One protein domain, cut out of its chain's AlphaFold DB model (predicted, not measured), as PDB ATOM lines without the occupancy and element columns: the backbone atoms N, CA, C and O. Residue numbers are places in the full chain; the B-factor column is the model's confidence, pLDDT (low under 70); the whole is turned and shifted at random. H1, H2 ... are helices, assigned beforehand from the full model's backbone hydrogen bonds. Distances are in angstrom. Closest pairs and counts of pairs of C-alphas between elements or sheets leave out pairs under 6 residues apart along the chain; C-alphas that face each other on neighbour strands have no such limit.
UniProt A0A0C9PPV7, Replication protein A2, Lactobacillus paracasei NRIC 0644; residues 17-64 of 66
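What this domain is: This is residues 17 to 64 of the 66 residues of the protein "Replication protein A2" of Lactobacillus paracasei NRIC 0644 (UniProt A0A0C9PPV7). The long helix H1 makes one arm, and H3 stands out from it about perpendicular, with its first residues packed on H1 partway along. Tiny H2 sits at the far end of H1, from which residues 41 to 47 fold back to H3; residues 53 to 64 stick out. The 48 printed residues hold three named helices, H1, H2, H3, and no named strand: all helix. The whole is loose, radius of gyration of the C-alphas 12.7 A, and flat, spanning 37 by 27 by 13 A.

How they stand to each other: H1, residues 17 to 35, touches H3, residues 48 to 62, through residues 22 to 26 and 48 to 51 alone; their closest C-alphas, of Val 26 and Lys 48, are 6.4 A apart. Their lines stand about perpendicular, at 82 degrees. H1 and H2, residues 37 to 40, only just touch, with 3 pairs of C-alphas within 8 A, and only at the corner; the closest C-alphas, of Asn 34 and Ala 40, are 4.9 A apart. H2 and H3 are apart. Every O i to N i+4 pair is within hydrogen-bond range in H1, and 10 of 11 in H3; H2 is too short for such a pair.

Where its parts are: H1 runs 27.5 A from C-alpha 17 at (266.859, 250.987, 346.724), H2 5.0 A, and H3 21.9 A to C-alpha 62 at (286.920, 266.730, 349.611).

The domain as a whole: The C-alphas farthest apart, of Lys 41 and Arg 64, are 37.6 A apart. The printed part has no cut; the link H1 to H2 is tight, H2 to H3 short. Residues 59 to 64 have pLDDT under 70.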
ATOM      1  N   GLN A  17     267.169 249.695 347.338       96.62
ATOM      2  CA  GLN A  17     266.859 250.987 346.724       96.62
ATOM      3  C   GLN A  17     268.114 251.672 346.158       96.62
ATOM      4  O   GLN A  17     268.061 252.279 345.086       96.62
ATOM      5  N   ALA A  18     269.246 251.599 346.864       92.38
ATOM      6  CA  ALA A  18     270.507 252.158 346.386       92.38
ATOM      7  C   ALA A  18     271.054 251.366 345.189       92.38
ATOM      8  O   ALA A  18     271.548 251.971 344.236       92.38
ATOM      9  N   ILE A  19     270.910 250.038 345.199       94.00
ATOM     10  CA  ILE A  19     271.286 249.168 344.077       94.00
ATOM     11  C   ILE A  19     270.465 249.522 342.831       94.00
ATOM     12  O   ILE A  19     271.052 249.720 341.770       94.00
ATOM     13  N   ALA A  20     269.148 249.702 342.962       96.25
ATOM     14  CA  ALA A  20     268.277 250.074 341.847       96.25
ATOM     15  C   ALA A  20     268.650 251.436 341.230       96.25
ATOM     16  O   ALA A  20     268.706 251.581 340.009       96.25
ATOM     17  N   LYS A  21     268.976 252.435 342.062       94.62
ATOM     18  CA  LYS A  21     269.478 253.733 341.574       94.62
ATOM     19  C   LYS A  21     270.817 253.595 340.850       94.62
ATOM     20  O   LYS A  21     271.053 254.280 339.858       94.62
ATOM     21  N   LEU A  22     271.689 252.712 341.335       94.00
ATOM     22  CA  LEU A  22     272.969 252.437 340.694       94.00
ATOM     23  C   LEU A  22     272.775 251.751 339.334       94.00
ATOM     24  O   LEU A  22     273.461 252.111 338.383       94.00
ATOM     25  N   ASP A  23     271.823 250.823 339.221       94.94
ATOM     26  CA  ASP A  23     271.433 250.203 337.947       94.94
ATOM     27  C   ASP A  23     270.941 251.238 336.930       94.94
ATOM     28  O   ASP A  23     271.408 251.253 335.789       94.94
ATOM     29  N   GLN A  24     270.056 252.144 337.355       96.19
ATOM     30  CA  GLN A  24     269.581 253.230 336.500       96.19
ATOM     31  C   GLN A  24     270.747 254.097 336.004       96.19
ATOM     32  O   GLN A  24     270.864 254.357 334.805       96.19
ATOM     33  N   LEU A  25     271.648 254.491 336.905       95.44
ATOM     34  CA  LEU A  25     272.789 255.332 336.554       95.44
ATOM     35  C   LEU A  25     273.770 254.625 335.605       95.44
ATOM     36  O   LEU A  25     274.303 255.259 334.696       95.44
ATOM     37  N   VAL A  26     273.995 253.316 335.771       95.69
ATOM     38  CA  VAL A  26     274.786 252.514 334.820       95.69
ATOM     39  C   VAL A  26     274.160 252.564 333.429       95.69
ATOM     40  O   VAL A  26     274.871 252.806 332.454       95.69
ATOM     41  N   ALA A  27     272.843 252.375 333.324       96.12
ATOM     42  CA  ALA A  27     272.146 252.401 332.043       96.12
ATOM     43  C   ALA A  27     272.224 253.779 331.362       96.12
ATOM     44  O   ALA A  27     272.476 253.859 330.157       96.12
ATOM     45  N   GLU A  28     272.061 254.863 332.124       96.31
ATOM     46  CA  GLU A  28     272.198 256.237 331.626       96.31
ATOM     47  C   GLU A  28     273.620 256.515 331.123       96.31
ATOM     48  O   GLU A  28     273.800 256.958 329.988       96.31
ATOM     49  N   LYS A  29     274.645 256.174 331.914       93.81
ATOM     50  CA  LYS A  29     276.050 256.394 331.537       93.81
ATOM     51  C   LYS A  29     276.479 255.542 330.350       93.81
ATOM     52  O   LYS A  29     277.227 256.018 329.500       93.81
ATOM     53  N   GLN A  30     275.981 254.311 330.252       95.50
ATOM     54  CA  GLN A  30     276.208 253.481 329.074       95.50
ATOM     55  C   GLN A  30     275.574 254.105 327.827       95.50
ATOM     56  O   GLN A  30     276.188 254.100 326.763       95.50
ATOM     57  N   ARG A  31     274.365 254.666 327.944       95.62
ATOM     58  CA  ARG A  31     273.692 255.348 326.834       95.62
ATOM     59  C   ARG A  31     274.478 256.575 326.369       95.62
ATOM     60  O   ARG A  31     274.706 256.699 325.173       95.62
ATOM     61  N   GLU A  32     274.917 257.427 327.295       94.62
ATOM     62  CA  GLU A  32     275.771 258.587 326.989       94.62
ATOM     63  C   GLU A  32     277.060 258.158 326.272       94.62
ATOM     64  O   GLU A  32     277.448 258.750 325.266       94.62
ATOM     65  N   LEU A  33     277.711 257.094 326.754       93.75
ATOM     66  CA  LEU A  33     278.942 256.585 326.155       93.75
ATOM     67  C   LEU A  33     278.711 256.037 324.741       93.75
ATOM     68  O   LEU A  33     279.498 256.317 323.842       93.75
ATOM     69  N   ASN A  34     277.608 255.319 324.528       94.25
ATOM     70  CA  ASN A  34     277.234 254.799 323.212       94.25
ATOM     71  C   ASN A  34     276.885 255.915 322.213       94.25
ATOM     72  O   ASN A  34     276.996 255.707 321.008       94.25
ATOM     73  N   GLN A  35     276.459 257.088 322.691       94.94
ATOM     74  CA  GLN A  35     276.196 258.264 321.856       94.94
ATOM     75  C   GLN A  35     277.470 259.029 321.480       94.94
ATOM     76  O   GLN A  35     277.430 259.856 320.571       94.94
ATOM     77  N   ASN A  36     278.597 258.770 322.150       95.31
ATOM     78  CA  ASN A  36     279.869 259.401 321.831       95.31
ATOM     79  C   ASN A  36     280.615 258.573 320.768       95.31
ATOM     80  O   ASN A  36     281.161 257.526 321.112       95.31
ATOM     81  N   PRO A  37     280.711 259.023 319.503       91.81
ATOM     82  CA  PRO A  37     281.329 258.239 318.429       91.81
ATOM     83  C   PRO A  37     282.818 257.950 318.668       91.81
ATOM     84  O   PRO A  37     283.307 256.881 318.300       91.81
ATOM     85  N   GLU A  38     283.530 258.849 319.354       94.12
ATOM     86  CA  GLU A  38     284.944 258.658 319.692       94.12
ATOM     87  C   GLU A  38     285.157 257.579 320.754       94.12
ATOM     88  O   GLU A  38     286.233 256.992 320.822       94.12
ATOM     89  N   LEU A  39     284.149 257.285 321.576       91.94
ATOM     90  CA  LEU A  39     284.243 256.259 322.616       91.94
ATOM     91  C   LEU A  39     283.487 254.979 322.249       91.94
ATOM     92  O   LEU A  39     283.917 253.887 322.622       91.94
ATOM     93  N   ALA A  40     282.413 255.088 321.468       90.69
ATOM     94  CA  ALA A  40     281.586 253.969 321.031       90.69
ATOM     95  C   ALA A  40     282.386 252.941 320.215       90.69
ATOM     96  O   ALA A  40     282.169 251.742 320.380       90.69
ATOM     97  N   LYS A  41     283.380 253.381 319.422       93.06
ATOM     98  CA  LYS A  41     284.276 252.484 318.659       93.06
ATOM     99  C   LYS A  41     285.024 251.468 319.530       93.06
ATOM    100  O   LYS A  41     285.428 250.420 319.037       93.06
ATOM    101  N   TYR A  42     285.192 251.763 320.818       94.25
ATOM    102  CA  TYR A  42     285.898 250.901 321.762       94.25
ATOM    103  C   TYR A  42     284.981 249.920 322.506       94.25
ATOM    104  O   TYR A  42     285.485 249.130 323.299       94.25
ATOM    105  N   ASN A  43     283.659 249.946 322.272       89.62
ATOM    106  CA  ASN A  43     282.679 249.071 322.937       89.62
ATOM    107  C   ASN A  43     282.826 249.042 324.472       89.62
ATOM    108  O   ASN A  43     282.703 247.994 325.110       89.62
ATOM    109  N   LEU A  44     283.131 250.197 325.072       92.81
ATOM    110  CA  LEU A  44     283.358 250.296 326.510       92.81
ATOM    111  C   LEU A  44     282.068 250.001 327.275       92.81
ATOM    112  O   LEU A  44     280.974 250.401 326.869       92.81
ATOM    113  N   ARG A  45     282.209 249.335 328.424       93.88
ATOM    114  CA  ARG A  45     281.090 248.998 329.302       93.88
ATOM    115  C   ARG A  45     281.223 249.688 330.650       93.88
ATOM    116  O   ARG A  45     282.240 249.555 331.326       93.88
ATOM    117  N   VAL A  46     280.169 250.380 331.060       93.00
ATOM    118  CA  VAL A  46     280.053 250.951 332.399       93.00
ATOM    119  C   VAL A  46     279.580 249.862 333.361       93.00
ATOM    120  O   VAL A  46     278.549 249.232 333.133       93.00
ATOM    121  N   ASN A  47     280.315 249.656 334.456       92.88
ATOM    122  CA  ASN A  47     279.904 248.757 335.534       92.88
ATOM    123  C   ASN A  47     279.655 249.531 336.833       92.88
ATOM    124  O   ASN A  47     280.204 250.612 337.059       92.88
ATOM    125  N   LYS A  48     278.872 248.922 337.729       91.94
ATOM    126  CA  LYS A  48     278.546 249.453 339.063       91.94
ATOM    127  C   LYS A  48     279.794 249.870 339.848       91.94
ATOM    128  O   LYS A  48     279.829 250.968 340.397       91.94
ATOM    129  N   SER A  49     280.834 249.030 339.850       88.12
ATOM    130  CA  SER A  49     282.085 249.300 340.569       88.12
ATOM    131  C   SER A  49     282.813 250.534 340.040       88.12
ATOM    132  O   SER A  49     283.241 251.351 340.844       88.12
ATOM    133  N   ASN A  50     282.874 250.739 338.718       87.56
ATOM    134  CA  ASN A  50     283.500 251.932 338.131       87.56
ATOM    135  C   ASN A  50     282.820 253.221 338.617       87.56
ATOM    136  O   ASN A  50     283.488 254.208 338.924       87.56
ATOM    137  N   ILE A  51     281.486 253.207 338.714       89.94
ATOM    138  CA  ILE A  51     280.714 254.346 339.222       89.94
ATOM    139  C   ILE A  51     280.986 254.561 340.712       89.94
ATOM    140  O   ILE A  51     281.259 255.690 341.122       89.94
ATOM    141  N   LEU A  52     280.944 253.499 341.520       88.94
ATOM    142  CA  LEU A  52     281.201 253.588 342.960       88.94
ATOM    143  C   LEU A  52     282.621 254.082 343.254       88.94
ATOM    144  O   LEU A  52     282.789 254.974 344.080       88.94
ATOM    145  N   GLU A  53     283.631 253.573 342.551       85.88
ATOM    146  CA  GLU A  53     285.012 254.046 342.669       85.88
ATOM    147  C   GLU A  53     285.129 255.529 342.317       85.88
ATOM    148  O   GLU A  53     285.729 256.292 343.075       85.88
ATOM    149  N   ALA A  54     284.502 255.971 341.224       87.12
ATOM    150  CA  ALA A  54     284.498 257.379 340.841       87.12
ATOM    151  C   ALA A  54     283.814 258.266 341.898       87.12
ATOM    152  O   ALA A  54     284.314 259.345 342.220       87.12
ATOM    153  N   MET A  55     282.695 257.817 342.475       86.06
ATOM    154  CA  MET A  55     282.003 258.528 343.556       86.06
ATOM    155  C   MET A  55     282.850 258.589 344.832       86.06
ATOM    156  O   MET A  55     282.968 259.649 345.446       86.06
ATOM    157  N   LEU A  56     283.460 257.477 345.239       80.56
ATOM    158  CA  LEU A  56     284.292 257.405 346.442       80.56
ATOM    159  C   LEU A  56     285.589 258.206 346.285       80.56
ATOM    160  O   LEU A  56     286.006 258.883 347.224       80.56
ATOM    161  N   SER A  57     286.192 258.188 345.096       80.69
ATOM    162  CA  SER A  57     287.381 258.978 344.772       80.69
ATOM    163  C   SER A  57     287.096 260.481 344.865       80.69
ATOM    164  O   SER A  57     287.827 261.203 345.546       80.69
ATOM    165  N   LYS A  58     285.964 260.942 344.310       75.12
ATOM    166  CA  LYS A  58     285.510 262.339 344.443       75.12
ATOM    167  C   LYS A  58     285.288 262.764 345.898       75.12
ATOM    168  O   LYS A  58     285.530 263.914 346.242       75.12
ATOM    169  N   ASN A  59     284.844 261.853 346.761       64.38
ATOM    170  CA  ASN A  59     284.657 262.151 348.182       64.38
ATOM    171  C   ASN A  59     285.975 262.136 348.980       64.38
ATOM    172  O   ASN A  59     286.078 262.842 349.984       64.38
ATOM    173  N   ARG A  60     287.006 261.393 348.546       59.62
ATOM    174  CA  ARG A  60     288.340 261.438 349.178       59.62
ATOM    175  C   ARG A  60     289.032 262.783 348.977       59.62
ATOM    176  O   ARG A  60     289.690 263.254 349.901       59.62
ATOM    177  N   THR A  61     288.883 263.413 347.815       53.81
ATOM    178  CA  THR A  61     289.495 264.725 347.542       53.81
ATOM    179  C   THR A  61     288.856 265.864 348.335       53.81
ATOM    180  O   THR A  61     289.543 266.833 348.632       53.81
ATOM    181  N   ILE A  62     287.595 265.733 348.760       51.62
ATOM    182  CA  ILE A  62     286.920 266.730 349.611       51.62
ATOM    183  C   ILE A  62     287.395 266.648 351.077       51.62
ATOM    184  O   ILE A  62     287.323 267.636 351.801       51.62
ATOM    185  N   LYS A  63     287.936 265.503 351.526       51.47
ATOM    186  CA  LYS A  63     288.408 265.312 352.911       51.47
ATOM    187  C   LYS A  63     289.847 265.769 353.188       51.47
ATOM    188  O   LYS A  63     290.297 265.616 354.317       51.47
ATOM    189  N   ARG A  64     290.569 266.346 352.219       53.97
ATOM    190  CA  ARG A  64     291.820 267.071 352.506       53.97
ATOM    191  C   ARG A  64     291.514 268.554 352.698       53.97
ATOM    192  O   ARG A  64     291.705 269.354 351.785       53.97
TER     193      ARG A  64